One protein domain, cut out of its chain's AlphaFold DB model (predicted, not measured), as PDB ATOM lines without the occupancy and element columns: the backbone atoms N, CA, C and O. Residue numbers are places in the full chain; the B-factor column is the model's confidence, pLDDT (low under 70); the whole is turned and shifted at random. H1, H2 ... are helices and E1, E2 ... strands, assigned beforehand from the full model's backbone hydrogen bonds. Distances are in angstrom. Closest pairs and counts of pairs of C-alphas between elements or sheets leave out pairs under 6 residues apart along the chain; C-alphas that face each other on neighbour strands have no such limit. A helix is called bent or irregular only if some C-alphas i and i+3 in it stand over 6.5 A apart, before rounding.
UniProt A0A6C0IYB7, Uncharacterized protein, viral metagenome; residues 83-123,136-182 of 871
ATOM      1  N   LEU A  83      20.835  26.868   9.549       53.75
ATOM      2  CA  LEU A  83      21.500  26.545  10.815       53.75
ATOM      3  C   LEU A  83      22.270  27.783  11.290       53.75
ATOM      4  O   LEU A  83      23.492  27.844  11.234       53.75
ATOM      5  N   GLU A  84      21.527  28.783  11.769       55.00
ATOM      6  CA  GLU A  84      22.046  30.071  12.267       55.00
ATOM      7  C   GLU A  84      22.523  30.029  13.732       55.00
ATOM      8  O   GLU A  84      22.773  31.070  14.338       55.00
ATOM      9  N   LYS A  85      22.651  28.848  14.352       73.62
ATOM     10  CA  LYS A  85      23.104  28.757  15.747       73.62
ATOM     11  C   LYS A  85      24.589  28.400  15.813       73.62
ATOM     12  O   LYS A  85      24.991  27.299  15.444       73.62
ATOM     13  N   SER A  86      25.391  29.319  16.350       76.38
ATOM     14  CA  SER A  86      26.829  29.164  16.633       76.38
ATOM     15  C   SER A  86      27.121  28.361  17.913       76.38
ATOM     16  O   SER A  86      28.273  28.233  18.323       76.38
ATOM     17  N   TYR A  87      26.096  27.800  18.564       83.69
ATOM     18  CA  TYR A  87      26.202  27.063  19.827       83.69
ATOM     19  C   TYR A  87      25.144  25.956  19.956       83.69
ATOM     20  O   TYR A  87      23.985  26.180  19.621       83.69
ATOM     21  N   TYR A  88      25.506  24.814  20.551       84.00
ATOM     22  CA  TYR A  88      24.568  23.742  20.911       84.00
ATOM     23  C   TYR A  88      24.762  23.255  22.351       84.00
ATOM     24  O   TYR A  88      25.890  23.064  22.802       84.00
ATOM     25  N   THR A  89      23.661  23.018  23.071       81.25
ATOM     26  CA  THR A  89      23.688  22.361  24.395       81.25
ATOM     27  C   THR A  89      23.847  20.845  24.265       81.25
ATOM     28  O   THR A  89      23.545  20.268  23.217       81.25
ATOM     29  N   SER A  90      24.253  20.164  25.345       80.69
ATOM     30  CA  SER A  90      24.352  18.694  25.322       80.69
ATOM     31  C   SER A  90      23.021  18.012  24.992       80.69
ATOM     32  O   SER A  90      23.013  17.009  24.287       80.69
ATOM     33  N   ALA A  91      21.896  18.565  25.463       79.69
ATOM     34  CA  ALA A  91      20.564  18.041  25.161       79.69
ATOM     35  C   ALA A  91      20.216  18.204  23.670       79.69
ATOM     36  O   ALA A  91      19.826  17.243  23.017       79.69
ATOM     37  N   GLU A  92      20.472  19.386  23.100       82.06
ATOM     38  CA  GLU A  92      20.202  19.667  21.683       82.06
ATOM     39  C   GLU A  92      21.027  18.779  20.734       82.06
ATOM     40  O   GLU A  92      20.524  18.353  19.697       82.06
ATOM     41  N   LEU A  93      22.283  18.464  21.077       84.38
ATOM     42  CA  LEU A  93      23.118  17.564  20.269       84.38
ATOM     43  C   LEU A  93      22.666  16.100  20.328       84.38
ATOM     44  O   LEU A  93      22.898  15.348  19.381       84.38
ATOM     45  N   VAL A  94      22.040  15.682  21.430       82.12
ATOM     46  CA  VAL A  94      21.469  14.334  21.555       82.12
ATOM     47  C   VAL A  94      20.254  14.172  20.641       82.12
ATOM     48  O   VAL A  94      20.094  13.094  20.063       82.12
ATOM     49  N   ASP A  95      19.467  15.231  20.464       80.31
ATOM     50  CA  ASP A  95      18.296  15.238  19.581       80.31
ATOM     51  C   ASP A  95      18.683  15.436  18.103       80.31
ATOM     52  O   ASP A  95      18.011  14.923  17.213       80.31
ATOM     53  N   LYS A  96      19.811  16.109  17.828       81.31
ATOM     54  CA  LYS A  96      20.306  16.423  16.472       81.31
ATOM     55  C   LYS A  96      21.576  15.665  16.077       81.31
ATOM     56  O   LYS A  96      22.510  16.233  15.508       81.31
ATOM     57  N   LYS A  97      21.632  14.362  16.361       80.50
ATOM     58  CA  LYS A  97      22.827  13.531  16.089       80.50
ATOM     59  C   LYS A  97      23.260  13.551  14.622       80.50
ATOM     60  O   LYS A  97      24.458  13.588  14.349       80.50
ATOM     61  N   ASP A  98      22.304  13.580  13.700       77.12
ATOM     62  CA  ASP A  98      22.569  13.547  12.256       77.12
ATOM     63  C   ASP A  98      23.104  14.884  11.709       77.12
ATOM     64  O   ASP A  98      23.700  14.927  10.630       77.12
ATOM     65  N   ASP A  99      22.970  15.974  12.472       83.00
ATOM     66  CA  ASP A  99      23.489  17.292  12.094       83.00
ATOM     67  C   ASP A  99      24.938  17.515  12.547       83.00
ATOM     68  O   ASP A  99      25.614  18.397  12.019       83.00
ATOM     69  N   ILE A 100      25.459  16.699  13.473       88.00
ATOM     70  CA  ILE A 100      26.799  16.888  14.058       88.00
ATOM     71  C   ILE A 100      27.895  16.900  12.988       88.00
ATOM     72  O   ILE A 100      28.787  17.743  13.044       88.00
ATOM     73  N   VAL A 101      27.824  16.014  11.989       88.38
ATOM     74  CA  VAL A 101      28.787  16.008  10.870       88.38
ATOM     75  C   VAL A 101      28.694  17.308  10.070       88.38
ATOM     76  O   VAL A 101      29.725  17.890   9.740       88.38
ATOM     77  N   LYS A 102      27.476  17.805   9.821       87.69
ATOM     78  CA  LYS A 102      27.233  19.038   9.053       87.69
ATOM     79  C   LYS A 102      27.898  20.247   9.711       87.69
ATOM     80  O   LYS A 102      28.491  21.072   9.020       87.69
ATOM     81  N   LEU A 103      27.864  20.323  11.043       88.31
ATOM     82  CA  LEU A 103      28.463  21.425  11.802       88.31
ATOM     83  C   LEU A 103      29.972  21.570  11.541       88.31
ATOM     84  O   LEU A 103      30.459  22.684  11.370       88.31
ATOM     85  N   PHE A 104      30.712  20.463  11.439       89.88
ATOM     86  CA  PHE A 104      32.152  20.502  11.152       89.88
ATOM     87  C   PHE A 104      32.478  20.921   9.710       89.88
ATOM     88  O   PHE A 104      33.586  21.384   9.442       89.88
ATOM     89  N   TYR A 105      31.531  20.791   8.780       86.06
ATOM     90  CA  TYR A 105      31.694  21.290   7.414       86.06
ATOM     91  C   TYR A 105      31.460  22.797   7.347       86.06
ATOM     92  O   TYR A 105      32.239  23.498   6.701       86.06
ATOM     93  N   LEU A 106      30.437  23.283   8.056       85.12
ATOM     94  CA  LEU A 106      30.006  24.681   8.031       85.12
ATOM     95  C   LEU A 106      30.973  25.628   8.750       85.12
ATOM     96  O   LEU A 106      31.257  26.706   8.242       85.12
ATOM     97  N   PHE A 107      31.491  25.242   9.918       86.75
ATOM     98  CA  PHE A 107      32.288  26.147  10.752       86.75
ATOM     99  C   PHE A 107      33.793  25.957  10.549       86.75
ATOM    100  O   PHE A 107      34.288  24.831  10.454       86.75
ATOM    101  N   ASP A 108      34.533  27.065  10.487       84.00
ATOM    102  CA  ASP A 108      35.995  27.065  10.339       84.00
ATOM    103  C   ASP A 108      36.729  27.045  11.685       84.00
ATOM    104  O   ASP A 108      37.893  26.651  11.743       84.00
ATOM    105  N   VAL A 109      36.057  27.429  12.776       87.31
ATOM    106  CA  VAL A 109      36.604  27.410  14.140       87.31
ATOM    107  C   VAL A 109      35.637  26.690  15.074       87.31
ATOM    108  O   VAL A 109      34.438  26.966  15.061       87.31
ATOM    109  N   VAL A 110      36.155  25.786  15.905       90.50
ATOM    110  CA  VAL A 110      35.373  24.994  16.864       90.50
ATOM    111  C   VAL A 110      36.006  25.063  18.248       90.50
ATOM    112  O   VAL A 110      37.221  24.920  18.401       90.50
ATOM    113  N   ILE A 111      35.171  25.252  19.269       89.50
ATOM    114  CA  ILE A 111      35.566  25.294  20.677       89.50
ATOM    115  C   ILE A 111      34.665  24.361  21.483       89.50
ATOM    116  O   ILE A 111      33.440  24.471  21.435       89.50
ATOM    117  N   PHE A 112      35.267  23.484  22.287       88.44
ATOM    118  CA  PHE A 112      34.532  22.629  23.221       88.44
ATOM    119  C   PHE A 112      34.580  23.221  24.628       88.44
ATOM    120  O   PHE A 112      35.660  23.356  25.191       88.44
ATOM    121  N   THR A 113      33.451  23.570  25.237       86.50
ATOM    122  CA  THR A 113      33.424  24.223  26.562       86.50
ATOM    123  C   THR A 113      32.260  23.735  27.428       86.50
ATOM    124  O   THR A 113      31.501  22.869  27.013       86.50
ATOM    125  N   ASP A 114      32.143  24.207  28.668       82.00
ATOM    126  CA  ASP A 114      31.062  23.771  29.559       82.00
ATOM    127  C   ASP A 114      29.717  24.394  29.182       82.00
ATOM    128  O   ASP A 114      29.635  25.599  28.938       82.00
ATOM    129  N   ASP A 115      28.644  23.601  29.269       72.06
ATOM    130  CA  ASP A 115      27.270  24.048  28.998       72.06
ATOM    131  C   ASP A 115      26.904  25.323  29.780       72.06
ATOM    132  O   ASP A 115      26.338  26.263  29.219       72.06
ATOM    133  N   TYR A 116      27.274  25.411  31.064       71.25
ATOM    134  CA  TYR A 116      26.942  26.565  31.913       71.25
ATOM    135  C   TYR A 116      27.616  27.871  31.462       71.25
ATOM    136  O   TYR A 116      27.089  28.949  31.740       71.25
ATOM    137  N   ARG A 117      28.764  27.799  30.770       71.75
ATOM    138  CA  ARG A 117      29.478  28.991  30.284       71.75
ATOM    139  C   ARG A 117      28.741  29.672  29.132       71.75
ATOM    140  O   ARG A 117      28.975  30.855  28.891       71.75
ATOM    141  N   ILE A 118      27.843  28.947  28.468       67.38
ATOM    142  CA  ILE A 118      27.077  29.430  27.316       67.38
ATOM    143  C   ILE A 118      25.603  29.682  27.684       67.38
ATOM    144  O   ILE A 118      24.971  30.599  27.163       67.38
ATOM    145  N   ARG A 119      25.068  28.939  28.666       57.59
ATOM    146  CA  ARG A 119      23.655  28.959  29.101       57.59
ATOM    147  C   ARG A 119      23.127  30.299  29.641       57.59
ATOM    148  O   ARG A 119      21.920  30.510  29.623       57.59
ATOM    149  N   LEU A 120      23.988  31.177  30.159       51.22
ATOM    150  CA  LEU A 120      23.570  32.344  30.958       51.22
ATOM    151  C   LEU A 120      23.444  33.666  30.187       51.22
ATOM    152  O   LEU A 120      23.043  34.663  30.776       51.22
ATOM    153  N   VAL A 121      23.726  33.697  28.883       48.88
ATOM    154  CA  VAL A 121      23.574  34.935  28.092       48.88
ATOM    155  C   VAL A 121      22.138  35.155  27.599       48.88
ATOM    156  O   VAL A 121      21.726  36.299  27.438       48.88
ATOM    157  N   ASN A 122      21.330  34.095  27.467       42.38
ATOM    158  CA  ASN A 122      19.938  34.214  27.008       42.38
ATOM    159  C   ASN A 122      18.912  34.515  28.105       42.38
ATOM    160  O   ASN A 122      17.743  34.705  27.795       42.38
ATOM    161  N   ASN A 123      19.322  34.602  29.371       40.47
ATOM    162  CA  ASN A 123      18.427  34.978  30.458       40.47
ATOM    163  C   ASN A 123      19.163  35.876  31.447       40.47
ATOM    164  O   ASN A 123      19.935  35.378  32.261       40.47
ATOM    165  N   LYS A 136      33.479  34.376  33.349       55.28
ATOM    166  CA  LYS A 136      33.094  32.968  33.106       55.28
ATOM    167  C   LYS A 136      32.064  32.727  31.992       55.28
ATOM    168  O   LYS A 136      31.944  31.576  31.577       55.28
ATOM    169  N   TYR A 137      31.392  33.755  31.468       65.62
ATOM    170  CA  TYR A 137      30.291  33.598  30.499       65.62
ATOM    171  C   TYR A 137      30.647  34.130  29.104       65.62
ATOM    172  O   TYR A 137      31.299  35.166  28.990       65.62
ATOM    173  N   ILE A 138      30.213  33.427  28.054       69.38
ATOM    174  CA  ILE A 138      30.478  33.767  26.647       69.38
ATOM    175  C   ILE A 138      29.161  34.082  25.946       69.38
ATOM    176  O   ILE A 138      28.224  33.295  26.033       69.38
ATOM    177  N   ASN A 139      29.111  35.209  25.229       72.56
ATOM    178  CA  ASN A 139      28.047  35.495  24.265       72.56
ATOM    179  C   ASN A 139      28.506  35.023  22.866       72.56
ATOM    180  O   ASN A 139      29.400  35.671  22.313       72.56
ATOM    181  N   PRO A 140      27.927  33.942  22.299       72.69
ATOM    182  CA  PRO A 140      28.296  33.429  20.977       72.69
ATOM    183  C   PRO A 140      28.140  34.451  19.840       72.69
ATOM    184  O   PRO A 140      28.935  34.429  18.904       72.69
ATOM    185  N   ASP A 141      27.212  35.407  19.949       70.75
ATOM    186  CA  ASP A 141      26.977  36.440  18.924       70.75
ATOM    187  C   ASP A 141      28.165  37.407  18.782       70.75
ATOM    188  O   ASP A 141      28.345  38.056  17.753       70.75
ATOM    189  N   LYS A 142      29.028  37.490  19.806       70.94
ATOM    190  CA  LYS A 142      30.272  38.280  19.761       70.94
ATOM    191  C   LYS A 142      31.403  37.581  18.999       70.94
ATOM    192  O   LYS A 142      32.455  38.194  18.794       70.94
ATOM    193  N   PHE A 143      31.195  36.327  18.598       75.38
ATOM    194  CA  PHE A 143      32.160  35.467  17.919       75.38
ATOM    195  C   PHE A 143      31.536  34.842  16.656       75.38
ATOM    196  O   PHE A 143      31.373  33.621  16.585       75.38
ATOM    197  N   PRO A 144      31.166  35.662  15.652       70.62
ATOM    198  CA  PRO A 144      30.598  35.150  14.410       70.62
ATOM    199  C   PRO A 144      31.576  34.180  13.728       70.62
ATOM    200  O   PRO A 144      32.783  34.419  13.705       70.62
ATOM    201  N   GLY A 145      31.054  33.072  13.197       74.25
ATOM    202  CA  GLY A 145      31.854  32.038  12.527       74.25
ATOM    203  C   GLY A 145      32.561  31.035  13.451       74.25
ATOM    204  O   GLY A 145      33.253  30.149  12.947       74.25
ATOM    205  N   ILE A 146      32.374  31.120  14.777       85.62
ATOM    206  CA  ILE A 146      32.879  30.133  15.747       85.62
ATOM    207  C   ILE A 146      31.747  29.221  16.220       85.62
ATOM    208  O   ILE A 146      30.697  29.698  16.638       85.62
ATOM    209  N   LEU A 147      31.982  27.909  16.210       89.19
ATOM    210  CA  LEU A 147      31.080  26.912  16.775       89.19
ATOM    211  C   LEU A 147      31.464  26.572  18.216       89.19
ATOM    212  O   LEU A 147      32.564  26.081  18.478       89.19
ATOM    213  N   PHE A 148      30.524  26.738  19.140       87.62
ATOM    214  CA  PHE A 148      30.660  26.296  20.522       87.62
ATOM    215  C   PHE A 148      29.909  24.980  20.748       87.62
ATOM    216  O   PHE A 148      28.685  24.912  20.606       87.62
ATOM    217  N   LEU A 149      30.639  23.936  21.138       89.19
ATOM    218  CA  LEU A 149      30.089  22.621  21.474       89.19
ATOM    219  C   LEU A 149      30.306  22.306  22.960       89.19
ATOM    220  O   LEU A 149      31.291  22.750  23.556       89.19
ATOM    221  N   PRO A 150      29.423  21.518  23.586       87.44
ATOM    222  CA  PRO A 150      29.520  21.206  24.993       87.44
ATOM    223  C   PRO A 150      30.479  20.036  25.212       87.44
ATOM    224  O   PRO A 150      30.325  18.956  24.634       87.44
ATOM    225  N   PHE A 151      31.473  20.229  26.076       87.94
ATOM    226  CA  PHE A 151      32.505  19.228  26.346       87.94
ATOM    227  C   PHE A 151      31.925  17.942  26.959       87.94
ATOM    228  O   PHE A 151      32.416  16.851  26.689       87.94
ATOM    229  N   SER A 152      30.820  18.035  27.701       83.62
ATOM    230  CA  SER A 152      30.059  16.880  28.203       83.62
ATOM    231  C   SER A 152      29.548  15.944  27.097       83.62
ATOM    232  O   SER A 152      29.329  14.765  27.361       83.62
ATOM    233  N   SER A 153      29.407  16.423  25.856       88.31
ATOM    234  CA  SER A 153      28.964  15.619  24.703       88.31
ATOM    235  C   SER A 153      30.110  15.058  23.852       88.31
ATOM    236  O   SER A 153      29.865  14.456  22.804       88.31
ATOM    237  N   ILE A 154      31.367  15.200  24.284       88.69
ATOM    238  CA  ILE A 154      32.550  14.780  23.516       88.69
ATOM    239  C   ILE A 154      32.508  13.306  23.088       88.69
ATOM    240  O   ILE A 154      32.851  12.988  21.953       88.69
ATOM    241  N   ASN A 155      32.025  12.405  23.949       89.06
ATOM    242  CA  ASN A 155      31.942  10.973  23.643       89.06
ATOM    243  C   ASN A 155      30.917  10.676  22.541       89.06
ATOM    244  O   ASN A 155      31.163   9.833  21.677       89.06
ATOM    245  N   LEU A 156      29.785  11.392  22.538       89.06
ATOM    246  CA  LEU A 156      28.780  11.299  21.478       89.06
ATOM    247  C   LEU A 156      29.362  11.786  20.146       89.06
ATOM    248  O   LEU A 156      29.248  11.097  19.133       89.06
ATOM    249  N   ILE A 157      30.039  12.935  20.171       89.75
ATOM    250  CA  ILE A 157      30.662  13.551  18.995       89.75
ATOM    251  C   ILE A 157      31.761  12.643  18.426       89.75
ATOM    252  O   ILE A 157      31.720  12.318  17.239       89.75
ATOM    253  N   LYS A 158      32.683  12.141  19.265       89.94
ATOM    254  CA  LYS A 158      33.724  11.173  18.866       89.94
ATOM    255  C   LYS A 158      33.101   9.920  18.233       89.94
ATOM    256  O   LYS A 158      33.578   9.453  17.201       89.94
ATOM    257  N   LYS A 159      32.005   9.388  18.794       90.44
ATOM    258  CA  LYS A 159      31.297   8.214  18.243       90.44
ATOM    259  C   LYS A 159      30.713   8.480  16.850       90.44
ATOM    260  O   LYS A 159      30.817   7.614  15.982       90.44
ATOM    261  N   ILE A 160      30.114   9.651  16.635       90.56
ATOM    262  CA  ILE A 160      29.511  10.031  15.348       90.56
ATOM    263  C   ILE A 160      30.590  10.284  14.292       90.56
ATOM    264  O   ILE A 160      30.499   9.724  13.202       90.56
ATOM    265  N   ILE A 161      31.651  11.020  14.638       90.69
ATOM    266  CA  ILE A 161      32.813  11.229  13.759       90.69
ATOM    267  C   ILE A 161      33.430   9.887  13.353       90.69
ATOM    268  O   ILE A 161      33.664   9.651  12.171       90.69
ATOM    269  N   ASN A 162      33.632   8.964  14.298       88.94
ATOM    270  CA  ASN A 162      34.193   7.646  13.995       88.94
ATOM    271  C   ASN A 162      33.297   6.822  13.063       88.94
ATOM    272  O   ASN A 162      33.808   6.104  12.207       88.94
ATOM    273  N   ARG A 163      31.969   6.914  13.211       87.62
ATOM    274  CA  ARG A 163      31.020   6.241  12.313       87.62
ATOM    275  C   ARG A 163      31.098   6.809  10.897       87.62
ATOM    276  O   ARG A 163      31.174   6.036   9.950       87.62
ATOM    277  N   HIS A 164      31.126   8.135  10.782       88.00
ATOM    278  CA  HIS A 164      31.278   8.852   9.516       88.00
ATOM    279  C   HIS A 164      32.601   8.511   8.818       88.00
ATOM    280  O   HIS A 164      32.608   8.082   7.669       88.00
ATOM    281  N   ASN A 165      33.722   8.598   9.538       88.75
ATOM    282  CA  ASN A 165      35.042   8.288   8.987       88.75
ATOM    283  C   ASN A 165      35.157   6.819   8.554       88.75
ATOM    284  O   ASN A 165      35.733   6.549   7.505       88.75
ATOM    285  N   LYS A 166      34.592   5.870   9.319       86.50
ATOM    286  CA  LYS A 166      34.546   4.450   8.924       86.50
ATOM    287  C   LYS A 166      33.710   4.231   7.668       86.50
ATOM    288  O   LYS A 166      34.155   3.500   6.798       86.50
ATOM    289  N   TYR A 167      32.551   4.881   7.565       84.06
ATOM    290  CA  TYR A 167      31.693   4.804   6.382       84.06
ATOM    291  C   TYR A 167      32.422   5.269   5.111       84.06
ATOM    292  O   TYR A 167      32.338   4.608   4.080       84.06
ATOM    293  N   LEU A 168      33.196   6.356   5.203       82.88
ATOM    294  CA  LEU A 168      34.018   6.847   4.092       82.88
ATOM    295  C   LEU A 168      35.186   5.914   3.732       82.88
ATOM    296  O   LEU A 168      35.599   5.909   2.583       82.88
ATOM    297  N   LEU A 169      35.725   5.150   4.687       79.00
ATOM    298  CA  LEU A 169      36.812   4.187   4.444       79.00
ATOM    299  C   LEU A 169      36.330   2.862   3.838       79.00
ATOM    300  O   LEU A 169      37.133   2.134   3.273       79.00
ATOM    301  N   THR A 170      35.055   2.506   4.010       72.81
ATOM    302  CA  THR A 170      34.496   1.241   3.501       72.81
ATOM    303  C   THR A 170      33.839   1.372   2.128       72.81
ATOM    304  O   THR A 170      33.623   0.360   1.469       72.81
ATOM    305  N   ASN A 171      33.517   2.593   1.695       63.81
ATOM    306  CA  ASN A 171      32.878   2.873   0.410       63.81
ATOM    307  C   ASN A 171      33.883   3.523  -0.555       63.81
ATOM    308  O   ASN A 171      33.812   4.722  -0.811       63.81
ATOM    309  N   ASP A 172      34.797   2.724  -1.109       47.28
ATOM    310  CA  ASP A 172      35.796   3.159  -2.107       47.28
ATOM    311  C   ASP A 172      35.224   3.336  -3.536       47.28
ATOM    312  O   ASP A 172      35.964   3.561  -4.491       47.28
ATOM    313  N   SER A 173      33.904   3.246  -3.735       44.16
ATOM    314  CA  SER A 173      33.298   3.374  -5.066       44.16
ATOM    315  C   SER A 173      33.011   4.836  -5.429       44.16
ATOM    316  O   SER A 173      32.167   5.478  -4.798       44.16
ATOM    317  N   GLU A 174      33.632   5.323  -6.507       48.00
ATOM    318  CA  GLU A 174      33.461   6.650  -7.136       48.00
ATOM    319  C   GLU A 174      32.012   6.992  -7.585       48.00
ATOM    320  O   GLU A 174      31.779   8.024  -8.209       48.00
ATOM    321  N   THR A 175      31.015   6.158  -7.276       41.03
ATOM    322  CA  THR A 175      29.673   6.162  -7.883       41.03
ATOM    323  C   THR A 175      28.517   6.629  -6.991       41.03
ATOM    324  O   THR A 175      27.378   6.612  -7.450       41.03
ATOM    325  N   TYR A 176      28.751   7.118  -5.766       41.47
ATOM    326  CA  TYR A 176      27.672   7.676  -4.929       41.47
ATOM    327  C   TYR A 176      27.870   9.158  -4.583       41.47
ATOM    328  O   TYR A 176      28.917   9.578  -4.084       41.47
ATOM    329  N   ASN A 177      26.810   9.951  -4.779       46.66
ATOM    330  CA  ASN A 177      26.695  11.344  -4.334       46.66
ATOM    331  C   ASN A 177      26.599  11.420  -2.795       46.66
ATOM    332  O   ASN A 177      25.548  11.673  -2.214       46.66
ATOM    333  N   ILE A 178      27.713  11.166  -2.103       59.81
ATOM    334  CA  ILE A 178      27.817  11.371  -0.655       59.81
ATOM    335  C   ILE A 178      27.874  12.885  -0.391       59.81
ATOM    336  O   ILE A 178      28.801  13.555  -0.846       59.81
ATOM    337  N   LYS A 179      26.909  13.425   0.370       66.19
ATOM    338  CA  LYS A 179      26.812  14.864   0.716       66.19
ATOM    339  C   LYS A 179      28.012  15.376   1.542       66.19
ATOM    340  O   LYS A 179      28.369  16.541   1.442       66.19
ATOM    341  N   PHE A 180      28.669  14.502   2.316       77.06
ATOM    342  CA  PHE A 180      29.818  14.821   3.183       77.06
ATOM    343  C   PHE A 180      31.015  13.898   2.885       77.06
ATOM    344  O   PHE A 180      31.081  12.785   3.399       77.06
ATOM    345  N   LYS A 181      31.954  14.344   2.038       79.56
ATOM    346  CA  LYS A 181      33.017  13.493   1.447       79.56
ATOM    347  C   LYS A 181      34.358  13.461   2.205       79.56
ATOM    348  O   LYS A 181      35.231  12.667   1.881       79.56
ATOM    349  N   TYR A 182      34.535  14.311   3.206       84.31
ATOM    350  CA  TYR A 182      35.742  14.443   4.021       84.31
ATOM    351  C   TYR A 182      35.629  13.738   5.376       84.31
ATOM    352  O   TYR A 182      34.611  13.844   6.074       84.31
TER     353      TYR A 182
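What this domain is: This is residues 83 to 123 and 136 to 182 of the 871 residues of an uncharacterized protein of viral metagenome (UniProt A0A6C0IYB7). A long helix, H4, runs out from a small two-stranded sheet, E1 beside E2; H1 and H2 pack on its residues 152 to 164, and residues 169 to 177 stick out. The printed part has 88 residues, with named elements H1, H2, E1, H3, E2, H4 in order, the strands parallel. It is mostly helix, only just loose, close to compact (radius of gyration of the C-alphas 14.8 A), spanning 49 by 24 by 18 A.

Where its parts are: Find C-alpha 90 at (24.352, 18.694, 25.322); H1 runs to 95, H2 from 97 to 106, E1 109 to 113, H3 115 to 119, E2 146 to 150. H4, residues 151 to 170, covers 29.1 A, ending at (34.496, 1.241, 3.501). H2 is only just irregular, C-alphas 98 and 101 being 6.8 A apart; H4 is irregular, C-alphas 152 and 155 being 7.7 A apart.

How they stand to each other: Look between E1 and E2: N 111 and O 147 are 2.8 A apart, within hydrogen-bond range. H4 touches H1 with residues 152 to 156 alone, closest C-alphas Ser 90 and Ser 153, 5.6 A. It touches H2 with residues 157 to 164 alone, about perpendicular at 82 degrees, closest C-alphas Val 101 and Ile 161, 6.9 A. H3 and H1 are close but not clearly touching, closest C-alphas Asp 115 and Ser 90, 7.1 A. Every O i to N i+4 pair is within range in H1 and H3, 14 of 16 in H4, 2 of 6 in H2, which has 6 of 7 O i to N i+3.

The domain as a whole: The farthest C-alphas, Asn 123 and Ser 173, are 49.8 A apart. Residues 124 to 135 are not printed; C-alphas 123 and 136 are 15.0 A apart. Links printed whole are tight. pLDDT is under 70 at 83 to 84, 118 to 123, 136 to 138 and 171 to 179.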